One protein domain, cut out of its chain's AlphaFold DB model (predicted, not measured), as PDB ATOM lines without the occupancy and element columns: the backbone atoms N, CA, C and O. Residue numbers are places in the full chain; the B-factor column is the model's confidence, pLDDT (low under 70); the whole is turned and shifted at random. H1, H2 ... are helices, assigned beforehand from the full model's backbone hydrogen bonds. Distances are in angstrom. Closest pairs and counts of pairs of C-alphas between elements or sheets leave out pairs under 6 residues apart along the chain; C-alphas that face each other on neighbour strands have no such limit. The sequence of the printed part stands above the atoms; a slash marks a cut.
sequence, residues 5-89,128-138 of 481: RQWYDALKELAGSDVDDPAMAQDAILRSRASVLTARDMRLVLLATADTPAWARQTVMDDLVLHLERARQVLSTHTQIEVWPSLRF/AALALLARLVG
ATOM      1  N   ARG A   5     -34.812  46.671 -13.739       91.75
ATOM      2  CA  ARG A   5     -35.036  45.284 -14.150       91.75
ATOM      3  C   ARG A   5     -34.648  45.043 -15.605       91.75
ATOM      4  O   ARG A   5     -33.972  44.062 -15.887       91.75
ATOM      5  N   GLN A   6     -35.038  45.941 -16.510       93.31
ATOM      6  CA  GLN A   6     -34.686  45.838 -17.931       93.31
ATOM      7  C   GLN A   6     -33.171  45.876 -18.137       93.31
ATOM      8  O   GLN A   6     -32.634  45.099 -18.920       93.31
ATOM      9  N   TRP A   7     -32.481  46.753 -17.405       94.00
ATOM     10  CA  TRP A   7     -31.026  46.838 -17.444       94.00
ATOM     11  C   TRP A   7     -30.362  45.559 -16.916       94.00
ATOM     12  O   TRP A   7     -29.459  45.028 -17.557       94.00
ATOM     13  N   TYR A   8     -30.853  45.020 -15.796       93.12
ATOM     14  CA  TYR A   8     -30.365  43.753 -15.249       93.12
ATOM     15  C   TYR A   8     -30.547  42.589 -16.235       93.12
ATOM     16  O   TYR A   8     -29.623  41.801 -16.440       93.12
ATOM     17  N   ASP A   9     -31.718  42.493 -16.866       91.94
ATOM     18  CA  ASP A   9     -32.007  41.460 -17.863       91.94
ATOM     19  C   ASP A   9     -31.094  41.614 -19.094       91.94
ATOM     20  O   ASP A   9     -30.516  40.629 -19.547       91.94
ATOM     21  N   ALA A  10     -30.858  42.839 -19.574       93.06
ATOM     22  CA  ALA A  10     -29.917  43.097 -20.667       93.06
ATOM     23  C   ALA A  10     -28.471  42.705 -20.305       93.06
ATOM     24  O   ALA A  10     -27.774  42.088 -21.110       93.06
ATOM     25  N   LEU A  11     -28.029  42.986 -19.076       91.81
ATOM     26  CA  LEU A  11     -26.700  42.595 -18.604       91.81
ATOM     27  C   LEU A  11     -26.557  41.068 -18.463       91.81
ATOM     28  O   LEU A  11     -25.487  40.515 -18.723       91.81
ATOM     29  N   LYS A  12     -27.633  40.365 -18.081       92.38
ATOM     30  CA  LYS A  12     -27.674  38.894 -18.085       92.38
ATOM     31  C   LYS A  12     -27.533  38.309 -19.489       92.38
ATOM     32  O   LYS A  12     -26.882  37.279 -19.636       92.38
ATOM     33  N   GLU A  13     -28.172  38.914 -20.487       91.44
ATOM     34  CA  GLU A  13     -28.035  38.498 -21.890       91.44
ATOM     35  C   GLU A  13     -26.601  38.737 -22.387       91.44
ATOM     36  O   GLU A  13     -26.001  37.840 -22.979       91.44
ATOM     37  N   LEU A  14     -26.013  39.893 -22.049       91.19
ATOM     38  CA  LEU A  14     -24.638  40.239 -22.417       91.19
ATOM     39  C   LEU A  14     -23.608  39.254 -21.849       91.19
ATOM     40  O   LEU A  14     -22.653  38.918 -22.535       91.19
ATOM     41  N   ALA A  15     -23.813  38.735 -20.633       89.50
ATOM     42  CA  ALA A  15     -22.903  37.754 -20.034       89.50
ATOM     43  C   ALA A  15     -22.714  36.493 -20.900       89.50
ATOM     44  O   ALA A  15     -21.648  35.889 -20.874       89.50
ATOM     45  N   GLY A  16     -23.731  36.092 -21.670       84.31
ATOM     46  CA  GLY A  16     -23.664  34.948 -22.585       84.31
ATOM     47  C   GLY A  16     -23.330  35.299 -24.036       84.31
ATOM     48  O   GLY A  16     -23.476  34.447 -24.917       84.31
ATOM     49  N   SER A  17     -22.972  36.550 -24.312       87.00
ATOM     50  CA  SER A  17     -22.648  37.053 -25.643       87.00
ATOM     51  C   SER A  17     -21.148  37.295 -25.757       87.00
ATOM     52  O   SER A  17     -20.556  37.798 -24.814       87.00
ATOM     53  N   ASP A  18     -20.566  37.010 -26.923       84.56
ATOM     54  CA  ASP A  18     -19.158  37.315 -27.232       84.56
ATOM     55  C   ASP A  18     -19.011  38.744 -27.813       84.56
ATOM     56  O   ASP A  18     -18.132  39.021 -28.628       84.56
ATOM     57  N   VAL A  19     -19.964  39.633 -27.505       86.62
ATOM     58  CA  VAL A  19     -20.063  40.978 -28.091       86.62
ATOM     59  C   VAL A  19     -19.812  42.009 -27.007       86.62
ATOM     60  O   VAL A  19     -20.551  42.063 -26.026       86.62
ATOM     61  N   ASP A  20     -18.831  42.875 -27.241       85.31
ATOM     62  CA  ASP A  20     -18.596  44.063 -26.429       85.31
ATOM     63  C   ASP A  20     -19.750  45.066 -26.597       85.31
ATOM     64  O   ASP A  20     -20.015  45.546 -27.702       85.31
ATOM     65  N   ASP A  21     -20.405  45.444 -25.495       90.81
ATOM     66  CA  ASP A  21     -21.379  46.542 -25.471       90.81
ATOM     67  C   ASP A  21     -20.831  47.734 -24.656       90.81
ATOM     68  O   ASP A  21     -21.008  47.808 -23.431       90.81
ATOM     69  N   PRO A  22     -20.150  48.700 -25.306       91.75
ATOM     70  CA  PRO A  22     -19.596  49.862 -24.618       91.75
ATOM     71  C   PRO A  22     -20.680  50.776 -24.031       91.75
ATOM     72  O   PRO A  22     -20.411  51.483 -23.058       91.75
ATOM     73  N   ALA A  23     -21.905  50.764 -24.573       93.12
ATOM     74  CA  ALA A  23     -23.009  51.547 -24.026       93.12
ATOM     75  C   ALA A  23     -23.479  50.955 -22.691       93.12
ATOM     76  O   ALA A  23     -23.690  51.701 -21.731       93.12
ATOM     77  N   MET A  24     -23.556  49.625 -22.595       93.62
ATOM     78  CA  MET A  24     -23.831  48.931 -21.335       93.62
ATOM     79  C   MET A  24     -22.740  49.199 -20.291       93.62
ATOM     80  O   MET A  24     -23.045  49.496 -19.134       93.62
ATOM     81  N   ALA A  25     -21.471  49.162 -20.703       94.00
ATOM     82  CA  ALA A  25     -20.337  49.484 -19.840       94.00
ATOM     83  C   ALA A  25     -20.396  50.937 -19.320       94.00
ATOM     84  O   ALA A  25     -20.140  51.194 -18.141       94.00
ATOM     85  N   GLN A  26     -20.806  51.887 -20.167       95.19
ATOM     86  CA  GLN A  26     -20.985  53.285 -19.774       95.19
ATOM     87  C   GLN A  26     -22.171  53.467 -18.812       95.19
ATOM     88  O   GLN A  26     -22.049  54.205 -17.831       95.19
ATOM     89  N   ASP A  27     -23.302  52.788 -19.039       95.12
ATOM     90  CA  ASP A  27     -24.449  52.838 -18.116       95.12
ATOM     91  C   ASP A  27     -24.096  52.215 -16.757       95.12
ATOM     92  O   ASP A  27     -24.475  52.754 -15.715       95.12
ATOM     93  N   ALA A  28     -23.286  51.148 -16.738       95.25
ATOM     94  CA  ALA A  28     -22.749  50.576 -15.505       95.25
ATOM     95  C   ALA A  28     -21.928  51.606 -14.708       95.25
ATOM     96  O   ALA A  28     -22.119  51.728 -13.497       95.25
ATOM     97  N   ILE A  29     -21.086  52.413 -15.369       95.75
ATOM     98  CA  ILE A  29     -20.362  53.516 -14.715       95.75
ATOM     99  C   ILE A  29     -21.315  54.552 -14.128       95.75
ATOM    100  O   ILE A  29     -21.148  54.953 -12.974       95.75
ATOM    101  N   LEU A  30     -22.298  55.007 -14.907       96.12
ATOM    102  CA  LEU A  30     -23.248  56.024 -14.451       96.12
ATOM    103  C   LEU A  30     -24.019  55.536 -13.218       96.12
ATOM    104  O   LEU A  30     -24.155  56.271 -12.241       96.12
ATOM    105  N   ARG A  31     -24.448  54.270 -13.227       96.00
ATOM    106  CA  ARG A  31     -25.124  53.625 -12.096       96.00
ATOM    107  C   ARG A  31     -24.209  53.414 -10.891       96.00
ATOM    108  O   ARG A  31     -24.664  53.581  -9.761       96.00
ATOM    109  N   SER A  32     -22.939  53.075 -11.116       95.56
ATOM    110  CA  SER A  32     -21.942  52.945 -10.047       95.56
ATOM    111  C   SER A  32     -21.737  54.281  -9.343       95.56
ATOM    112  O   SER A  32     -21.852  54.353  -8.128       95.56
ATOM    113  N   ARG A  33     -21.539  55.364 -10.107       94.56
ATOM    114  CA  ARG A  33     -21.369  56.727  -9.569       94.56
ATOM    115  C   ARG A  33     -22.609  57.246  -8.845       94.56
ATOM    116  O   ARG A  33     -22.490  58.056  -7.934       94.56
ATOM    117  N   ALA A  34     -23.791  56.792  -9.252       95.44
ATOM    118  CA  ALA A  34     -25.046  57.091  -8.572       95.44
ATOM    119  C   ALA A  34     -25.321  56.169  -7.365       95.44
ATOM    120  O   ALA A  34     -26.363  56.308  -6.727       95.44
ATOM    121  N   SER A  35     -24.432  55.216  -7.058       94.81
ATOM    122  CA  SER A  35     -24.588  54.227  -5.984       94.81
ATOM    123  C   SER A  35     -25.878  53.401  -6.072       94.81
ATOM    124  O   SER A  35     -26.403  52.960  -5.049       94.81
ATOM    125  N   VAL A  36     -26.389  53.176  -7.289       95.94
ATOM    126  CA  VAL A  36     -27.624  52.404  -7.532       95.94
ATOM    127  C   VAL A  36     -27.367  50.958  -7.955       95.94
ATOM    128  O   VAL A  36     -28.317  50.189  -8.078       95.94
ATOM    129  N   LEU A  37     -26.106  50.568  -8.177       96.31
ATOM    130  CA  LEU A  37     -25.760  49.174  -8.450       96.31
ATOM    131  C   LEU A  37     -25.937  48.327  -7.190       96.31
ATOM    132  O   LEU A  37     -25.342  48.590  -6.143       96.31
ATOM    133  N   THR A  38     -26.726  47.266  -7.299       96.56
ATOM    134  CA  THR A  38     -26.828  46.252  -6.251       96.56
ATOM    135  C   THR A  38     -25.611  45.322  -6.278       96.56
ATOM    136  O   THR A  38     -24.905  45.220  -7.283       96.56
ATOM    137  N   ALA A  39     -25.387  44.548  -5.210       97.06
ATOM    138  CA  ALA A  39     -24.329  43.528  -5.193       97.06
ATOM    139  C   ALA A  39     -24.477  42.497  -6.333       97.06
ATOM    140  O   ALA A  39     -23.489  41.943  -6.815       97.06
ATOM    141  N   ARG A  40     -25.714  42.253  -6.786       96.75
ATOM    142  CA  ARG A  40     -26.011  41.357  -7.906       96.75
ATOM    143  C   ARG A  40     -25.597  41.970  -9.244       96.75
ATOM    144  O   ARG A  40     -25.026  41.262 -10.073       96.75
ATOM    145  N   ASP A  41     -25.836  43.265  -9.415       96.31
ATOM    146  CA  ASP A  41     -25.430  44.030 -10.595       96.31
ATOM    147  C   ASP A  41     -23.907  44.114 -10.684       96.31
ATOM    148  O   ASP A  41     -23.320  43.733 -11.694       96.31
ATOM    149  N   MET A  42     -23.255  44.506  -9.584       97.31
ATOM    150  CA  MET A  42     -21.795  44.541  -9.482       97.31
ATOM    151  C   MET A  42     -21.184  43.171  -9.797       97.31
ATOM    152  O   MET A  42     -20.217  43.088 -10.547       97.31
ATOM    153  N   ARG A  43     -21.771  42.073  -9.297       97.00
ATOM    154  CA  ARG A  43     -21.317  40.710  -9.616       97.00
ATOM    155  C   ARG A  43     -21.412  40.402 -11.113       97.00
ATOM    156  O   ARG A  43     -20.509  39.754 -11.634       97.00
ATOM    157  N   LEU A  44     -22.470  40.830 -11.807       95.44
ATOM    158  CA  LEU A  44     -22.575  40.618 -13.255       95.44
ATOM    159  C   LEU A  44     -21.499  41.395 -14.025       95.44
ATOM    160  O   LEU A  44     -20.826  40.804 -14.869       95.44
ATOM    161  N   VAL A  45     -21.303  42.676 -13.697       95.88
ATOM    162  CA  VAL A  45     -20.297  43.545 -14.338       95.88
ATOM    163  C   VAL A  45     -18.870  43.041 -14.089       95.88
ATOM    164  O   VAL A  45     -18.034  43.042 -14.990       95.88
ATOM    165  N   LEU A  46     -18.580  42.599 -12.863       95.75
ATOM    166  CA  LEU A  46     -17.227  42.224 -12.451       95.75
ATOM    167  C   LEU A  46     -16.863  40.776 -12.802       95.75
ATOM    168  O   LEU A  46     -15.726  40.519 -13.190       95.75
ATOM    169  N   LEU A  47     -17.792  39.827 -12.636       95.00
ATOM    170  CA  LEU A  47     -17.471  38.391 -12.629       95.00
ATOM    171  C   LEU A  47     -18.182  37.561 -13.705       95.00
ATOM    172  O   LEU A  47     -17.702  36.472 -14.007       95.00
ATOM    173  N   ALA A  48     -19.312  38.012 -14.256       92.19
ATOM    174  CA  ALA A  48     -20.079  37.210 -15.223       92.19
ATOM    175  C   ALA A  48     -19.863  37.630 -16.682       92.19
ATOM    176  O   ALA A  48     -19.992  36.805 -17.577       92.19
ATOM    177  N   THR A  49     -19.538  38.900 -16.920       89.12
ATOM    178  CA  THR A  49     -19.351  39.477 -18.257       89.12
ATOM    179  C   THR A  49     -17.858  39.534 -18.594       89.12
ATOM    180  O   THR A  49     -17.156  40.496 -18.261       89.12
ATOM    181  N   ALA A  50     -17.351  38.467 -19.218       82.00
ATOM    182  CA  ALA A  50     -15.928  38.304 -19.547       82.00
ATOM    183  C   ALA A  50     -15.379  39.405 -20.474       82.00
ATOM    184  O   ALA A  50     -14.199  39.753 -20.363       82.00
ATOM    185  N   ASP A  51     -16.270  40.016 -21.248       83.19
ATOM    186  CA  ASP A  51     -15.977  41.015 -22.275       83.19
ATOM    187  C   ASP A  51     -16.241  42.458 -21.808       83.19
ATOM    188  O   ASP A  51     -15.972  43.427 -22.510       83.19
ATOM    189  N   THR A  52     -16.701  42.653 -20.562       84.56
ATOM    190  CA  THR A  52     -16.811  44.010 -20.004       84.56
ATOM    191  C   THR A  52     -15.446  44.707 -20.036       84.56
ATOM    192  O   THR A  52     -14.492  44.196 -19.432       84.56
ATOM    193  N   PRO A  53     -15.342  45.901 -20.653       87.88
ATOM    194  CA  PRO A  53     -14.081  46.613 -20.754       87.88
ATOM    195  C   PRO A  53     -13.427  46.860 -19.391       87.88
ATOM    196  O   PRO A  53     -14.095  47.210 -18.411       87.88
ATOM    197  N   ALA A  54     -12.098  46.747 -19.335       88.12
ATOM    198  CA  ALA A  54     -11.332  46.885 -18.094       88.12
ATOM    199  C   ALA A  54     -11.596  48.217 -17.364       88.12
ATOM    200  O   ALA A  54     -11.664  48.239 -16.138       88.12
ATOM    201  N   TRP A  55     -11.827  49.311 -18.102       87.44
ATOM    202  CA  TRP A  55     -12.128  50.631 -17.534       87.44
ATOM    203  C   TRP A  55     -13.451  50.670 -16.753       87.44
ATOM    204  O   TRP A  55     -13.551  51.351 -15.729       87.44
ATOM    205  N   ALA A  56     -14.461  49.916 -17.193       92.81
ATOM    206  CA  ALA A  56     -15.739  49.833 -16.497       92.81
ATOM    207  C   ALA A  56     -15.593  49.020 -15.208       92.81
ATOM    208  O   ALA A  56     -16.064  49.446 -14.153       92.81
ATOM    209  N   ARG A  57     -14.861  47.898 -15.265       94.00
ATOM    210  CA  ARG A  57     -14.560  47.098 -14.070       94.00
ATOM    211  C   ARG A  57     -13.730  47.876 -13.057       94.00
ATOM    212  O   ARG A  57     -14.057  47.831 -11.877       94.00
ATOM    213  N   GLN A  58     -12.719  48.621 -13.512       94.25
ATOM    214  CA  GLN A  58     -11.924  49.505 -12.660       94.25
ATOM    215  C   GLN A  58     -12.820  50.508 -11.934       94.25
ATOM    216  O   GLN A  58     -12.757  50.601 -10.719       94.25
ATOM    217  N   THR A  59     -13.726  51.177 -12.651       95.06
ATOM    218  CA  THR A  59     -14.610  52.182 -12.040       95.06
ATOM    219  C   THR A  59     -15.530  51.585 -10.969       95.06
ATOM    220  O   THR A  59     -15.741  52.198  -9.926       95.06
ATOM    221  N   VAL A  60     -16.073  50.384 -11.198       96.31
ATOM    222  CA  VAL A  60     -16.880  49.686 -10.181       96.31
ATOM    223  C   VAL A  60     -16.009  49.233  -9.003       96.31
ATOM    224  O   VAL A  60     -16.443  49.304  -7.858       96.31
ATOM    225  N   MET A  61     -14.771  48.799  -9.254       96.88
ATOM    226  CA  MET A  61     -13.817  48.471  -8.189       96.88
ATOM    227  C   MET A  61     -13.433  49.698  -7.355       96.88
ATOM    228  O   MET A  61     -13.337  49.578  -6.137       96.88
ATOM    229  N   ASP A  62     -13.282  50.870  -7.973       95.69
ATOM    230  CA  ASP A  62     -12.988  52.125  -7.277       95.69
ATOM    231  C   ASP A  62     -14.139  52.525  -6.328       95.69
ATOM    232  O   ASP A  62     -13.880  52.977  -5.213       95.69
ATOM    233  N   ASP A  63     -15.407  52.280  -6.701       95.81
ATOM    234  CA  ASP A  63     -16.559  52.434  -5.785       95.81
ATOM    235  C   ASP A  63     -16.466  51.472  -4.586       95.81
ATOM    236  O   ASP A  63     -16.691  51.856  -3.436       95.81
ATOM    237  N   LEU A  64     -16.067  50.220  -4.828       96.81
ATOM    238  CA  LEU A  64     -15.914  49.215  -3.772       96.81
ATOM    239  C   LEU A  64     -14.770  49.524  -2.797       96.81
ATOM    240  O   LEU A  64     -14.842  49.102  -1.643       96.81
ATOM    241  N   VAL A  65     -13.745  50.275  -3.213       96.44
ATOM    242  CA  VAL A  65     -12.685  50.763  -2.310       96.44
ATOM    243  C   VAL A  65     -13.265  51.694  -1.240       96.44
ATOM    244  O   VAL A  65     -12.831  51.649  -0.089       96.44
ATOM    245  N   LEU A  66     -14.278  52.492  -1.590       95.62
ATOM    246  CA  LEU A  66     -14.970  53.386  -0.655       95.62
ATOM    247  C   LEU A  66     -15.983  52.644   0.236       95.62
ATOM    248  O   LEU A  66     -16.352  53.142   1.302       95.62
ATOM    249  N   HIS A  67     -16.404  51.443  -0.172       96.00
ATOM    250  CA  HIS A  67     -17.450  50.640   0.467       96.00
ATOM    251  C   HIS A  67     -17.043  49.162   0.591       96.00
ATOM    252  O   HIS A  67     -17.661  48.270  -0.002       96.00
ATOM    253  N   LEU A  68     -15.988  48.886   1.367       96.31
ATOM    254  CA  LEU A  68     -15.343  47.565   1.457       96.31
ATOM    255  C   LEU A  68     -16.317  46.417   1.778       96.31
ATOM    256  O   LEU A  68     -16.178  45.302   1.271       96.31
ATOM    257  N   GLU A  69     -17.341  46.669   2.595       97.19
ATOM    258  CA  GLU A  69     -18.343  45.667   2.956       97.19
ATOM    259  C   GLU A  69     -19.151  45.165   1.751       97.19
ATOM    260  O   GLU A  69     -19.622  44.021   1.761       97.19
ATOM    261  N   ARG A  70     -19.292  45.984   0.697       97.81
ATOM    262  CA  ARG A  70     -19.978  45.598  -0.542       97.81
ATOM    263  C   ARG A  70     -19.185  44.560  -1.322       97.81
ATOM    264  O   ARG A  70     -19.800  43.645  -1.862       97.81
ATOM    265  N   ALA A  71     -17.850  44.597  -1.312       97.88
ATOM    266  CA  ALA A  71     -17.041  43.568  -1.972       97.88
ATOM    267  C   ALA A  71     -17.325  42.172  -1.383       97.88
ATOM    268  O   ALA A  71     -17.529  41.194  -2.107       97.88
ATOM    269  N   ARG A  72     -17.464  42.090  -0.053       98.00
ATOM    270  CA  ARG A  72     -17.875  40.861   0.638       98.00
ATOM    271  C   ARG A  72     -19.289  40.420   0.251       98.00
ATOM    272  O   ARG A  72     -19.528  39.221   0.093       98.00
ATOM    273  N   GLN A  73     -20.225  41.357   0.090       98.25
ATOM    274  CA  GLN A  73     -21.586  41.060  -0.377       98.25
ATOM    275  C   GLN A  73     -21.595  40.548  -1.823       98.25
ATOM    276  O   GLN A  73     -22.308  39.586  -2.108       98.25
ATOM    277  N   VAL A  74     -20.786  41.132  -2.714       98.38
ATOM    278  CA  VAL A  74     -20.617  40.697  -4.113       98.38
ATOM    279  C   VAL A  74     -20.116  39.256  -4.169       98.38
ATOM    280  O   VAL A  74     -20.739  38.422  -4.826       98.38
ATOM    281  N   LEU A  75     -19.057  38.924  -3.422       98.25
ATOM    282  CA  LEU A  75     -18.531  37.556  -3.359       98.25
ATOM    283  C   LEU A  75     -19.523  36.575  -2.726       98.25
ATOM    284  O   LEU A  75     -19.714  35.476  -3.242       98.25
ATOM    285  N   SER A  76     -20.210  36.974  -1.652       98.00
ATOM    286  CA  SER A  76     -21.244  36.137  -1.030       98.00
ATOM    287  C   SER A  76     -22.381  35.848  -2.017       98.00
ATOM    288  O   SER A  76     -22.768  34.694  -2.200       98.00
ATOM    289  N   THR A  77     -22.849  36.881  -2.725       97.94
ATOM    290  CA  THR A  77     -23.866  36.773  -3.782       97.94
ATOM    291  C   THR A  77     -23.390  35.856  -4.905       97.94
ATOM    292  O   THR A  77     -24.149  35.001  -5.355       97.94
ATOM    293  N   HIS A  78     -22.124  35.975  -5.322       97.12
ATOM    294  CA  HIS A  78     -21.524  35.095  -6.320       97.12
ATOM    295  C   HIS A  78     -21.566  33.627  -5.868       97.12
ATOM    296  O   HIS A  78     -22.125  32.798  -6.580       97.12
ATOM    297  N   THR A  79     -21.075  33.312  -4.661       95.94
ATOM    298  CA  THR A  79     -21.097  31.931  -4.137       95.94
ATOM    299  C   THR A  79     -22.515  31.370  -4.012       95.94
ATOM    300  O   THR A  79     -22.737  30.199  -4.306       95.94
ATOM    301  N   GLN A  80     -23.498  32.201  -3.650       95.31
ATOM    302  CA  GLN A  80     -24.895  31.784  -3.554       95.31
ATOM    303  C   GLN A  80     -25.510  31.485  -4.927       95.31
ATOM    304  O   GLN A  80     -26.178  30.464  -5.081       95.31
ATOM    305  N   ILE A  81     -25.297  32.361  -5.916       93.81
ATOM    306  CA  ILE A  81     -25.810  32.179  -7.283       93.81
ATOM    307  C   ILE A  81     -25.179  30.948  -7.927       93.81
ATOM    308  O   ILE A  81     -25.885  30.148  -8.539       93.81
ATOM    309  N   GLU A  82     -23.871  30.767  -7.748       93.56
ATOM    310  CA  GLU A  82     -23.164  29.608  -8.278       93.56
ATOM    311  C   GLU A  82     -23.413  28.328  -7.472       93.56
ATOM    312  O   GLU A  82     -23.020  27.258  -7.927       93.56
ATOM    313  N   VAL A  83     -24.106  28.386  -6.329       92.12
ATOM    314  CA  VAL A  83     -24.346  27.235  -5.438       92.12
ATOM    315  C   VAL A  83     -23.021  26.593  -4.991       92.12
ATOM    316  O   VAL A  83     -22.821  25.380  -5.053       92.12
ATOM    317  N   TRP A  84     -22.075  27.435  -4.586       92.75
ATOM    318  CA  TRP A  84     -20.786  27.043  -4.013       92.75
ATOM    319  C   TRP A  84     -20.833  27.062  -2.482       92.75
ATOM    320  O   TRP A  84     -21.745  27.662  -1.903       92.75
ATOM    321  N   PRO A  85     -19.850  26.438  -1.803       93.38
ATOM    322  CA  PRO A  85     -19.591  26.727  -0.400       93.38
ATOM    323  C   PRO A  85     -19.568  28.239  -0.144       93.38
ATOM    324  O   PRO A  85     -19.016  29.008  -0.934       93.38
ATOM    325  N   SER A  86     -20.182  28.659   0.963       96.12
ATOM    326  CA  SER A  86     -20.211  30.066   1.366       96.12
ATOM    327  C   SER A  86     -18.798  30.638   1.453       96.12
ATOM    328  O   SER A  86     -17.881  29.927   1.855       96.12
ATOM    329  N   LEU A  87     -18.640  31.931   1.154       97.75
ATOM    330  CA  LEU A  87     -17.384  32.665   1.341       97.75
ATOM    331  C   LEU A  87     -16.766  32.382   2.723       97.75
ATOM    332  O   LEU A  87     -17.391  32.635   3.758       97.75
ATOM    333  N   ARG A  88     -15.528  31.880   2.730       97.88
ATOM    334  CA  ARG A  88     -14.752  31.604   3.947       97.88
ATOM    335  C   ARG A  88     -13.575  32.562   4.061       97.88
ATOM    336  O   ARG A  88     -13.155  33.174   3.083       97.88
ATOM    337  N   PHE A  89     -13.043  32.671   5.273       98.19
ATOM    338  CA  PHE A  89     -11.845  33.449   5.556       98.19
ATOM    339  C   PHE A  89     -10.854  32.584   6.321       98.19
ATOM    340  O   PHE A  89     -11.211  32.014   7.351       98.19
ATOM    341  N   ALA A 128      -9.740  41.696   2.570       97.69
ATOM    342  CA  ALA A 128      -9.432  40.408   1.943       97.69
ATOM    343  C   ALA A 128     -10.431  40.055   0.830       97.69
ATOM    344  O   ALA A 128     -10.040  39.549  -0.221       97.69
ATOM    345  N   ALA A 129     -11.716  40.355   1.041       98.31
ATOM    346  CA  ALA A 129     -12.752  40.190   0.028       98.31
ATOM    347  C   ALA A 129     -12.533  41.125  -1.172       98.31
ATOM    348  O   ALA A 129     -12.604  40.664  -2.311       98.31
ATOM    349  N   LEU A 130     -12.224  42.406  -0.935       97.94
ATOM    350  CA  LEU A 130     -11.901  43.357  -2.002       97.94
ATOM    351  C   LEU A 130     -10.680  42.905  -2.815       97.94
ATOM    352  O   LEU A 130     -10.728  42.907  -4.043       97.94
ATOM    353  N   ALA A 131      -9.610  42.476  -2.146       96.44
ATOM    354  CA  ALA A 131      -8.376  42.059  -2.800       96.44
ATOM    355  C   ALA A 131      -8.543  40.767  -3.617       96.44
ATOM    356  O   ALA A 131      -8.032  40.672  -4.733       96.44
ATOM    357  N   LEU A 132      -9.316  39.792  -3.121       97.06
ATOM    358  CA  LEU A 132      -9.704  38.625  -3.918       97.06
ATOM    359  C   LEU A 132     -10.522  39.040  -5.149       97.06
ATOM    360  O   LEU A 132     -10.242  38.580  -6.254       97.06
ATOM    361  N   LEU A 133     -11.512  39.918  -4.979       97.19
ATOM    362  CA  LEU A 133     -12.352  40.377  -6.082       97.19
ATOM    363  C   LEU A 133     -11.527  41.095  -7.161       97.19
ATOM    364  O   LEU A 133     -11.670  40.776  -8.337       97.19
ATOM    365  N   ALA A 134     -10.602  41.970  -6.767       95.44
ATOM    366  CA  ALA A 134      -9.681  42.650  -7.678       95.44
ATOM    367  C   ALA A 134      -8.851  41.658  -8.515       95.44
ATOM    368  O   ALA A 134      -8.763  41.784  -9.739       95.44
ATOM    369  N   ARG A 135      -8.326  40.600  -7.878       94.56
ATOM    370  CA  ARG A 135      -7.555  39.531  -8.540       94.56
ATOM    371  C   ARG A 135      -8.381  38.720  -9.536       94.56
ATOM    372  O   ARG A 135      -7.875  38.379 -10.600       94.56
ATOM    373  N   LEU A 136      -9.636  38.415  -9.209       94.94
ATOM    374  CA  LEU A 136     -10.558  37.701 -10.105       94.94
ATOM    375  C   LEU A 136     -10.930  38.544 -11.334       94.94
ATOM    376  O   LEU A 136     -11.052  38.046 -12.458       94.94
ATOM    377  N   VAL A 137     -11.089  39.845 -11.109       93.50
ATOM    378  CA  VAL A 137     -11.428  40.836 -12.130       93.50
ATOM    379  C   VAL A 137     -10.228  41.160 -13.030       93.50
ATOM    380  O   VAL A 137     -10.416  41.485 -14.204       93.50
ATOM    381  N   GLY A 138      -9.005  41.030 -12.505       92.00
ATOM    382  CA  GLY A 138      -7.771  41.438 -13.178       92.00
ATOM    383  C   GLY A 138      -7.521  42.947 -13.091       92.00
ATOM    384  O   GLY A 138      -6.998  43.532 -14.033       92.00
TER     385      GLY A 138
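What this domain is: This is residues 5 to 89 and 128 to 138 of the 481 residues of an uncharacterized protein of Streptomyces sp. ADI98-12 (UniProt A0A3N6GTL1). What shape do these atoms make? Six helices gather in a compact cluster round H3, a short helix in the middle: H5, the longest, crosses it steeply, while H1 runs along it on the side away from H5. H4 packs on H3 through residues 57 to 60 and has H2 and H6 as its two side-by-side companions. What are the counts and the size? The 96 printed residues hold six named helices, in chain order H1 to H6, and no named strand: the class is all helix. The whole is compact and rounded, with a radius of gyration of the C-alphas of 12.5 A and spans of 36 by 28 by 25 A.

How they stand to each other: What touches the longest helix? H5, residues 68 to 82, touches H3, residues 39 to 48, at a steep tilt of 68 degrees, only just short of about perpendicular; their closest C-alphas, of Ala 39 and Val 74, are 4.8 A apart. H5 also touches H6, residues 128 to 137, with the closest C-alphas, of Ala 71 and Leu 130, 5.1 A apart. What else meets the hub, H3? H1, residues 5 to 15, touches it at a shallow tilt of 19 degrees, the same way, closest at the C-alphas of Ala 15 and Ala 48, 5.6 A. H4, residues 54 to 66, touches it with residues 57 to 60 alone, closest at the C-alphas of Leu 46 and Arg 57, 5.8 A; H3 and H4 are a helical hairpin. H3 and H6 only just touch, only at their ends, with 3 pairs of C-alphas within 8 A. Which helices stand beside H4? H3, H4 and H6 form an up-and-down bundle, each running against the one before it in the chain. H4 touches H6 at a shallow tilt of 7 degrees, closest at the C-alphas of Met 61 and Ala 134, 7.2 A. H2, residues 22 to 33, touches H4 at a shallow tilt of 10 degrees, closest at the C-alphas of Ala 25 and Ala 56, 5.7 A. What of the backbones? In H1, H2, H3 and H6 every O i to N i+4 pair is within hydrogen-bond range; in H4 it is 8 of 9 and in H5 10 of 11.

Where its parts are: Where are the longer helices? H5 spans 21.9 A from C-alpha 68 at (-15.343, 47.565, 1.457) to C-alpha 82, H4 19.0 A and H2 16.6 A. Where do the first and last begin and end? H1 begins at C-alpha 5, (-35.036, 45.284, -14.150), and H6 ends at C-alpha 137, (-11.428, 40.836, -12.130).

The domain as a whole: Is anything missing? Residues 90 to 127 are not printed, and C-alphas 89 and 128 are 8.2 A apart across the cut. Is any link long, or any residue of low confidence? Of the links that are printed whole, none is long; no printed residue is under 70 in pLDDT.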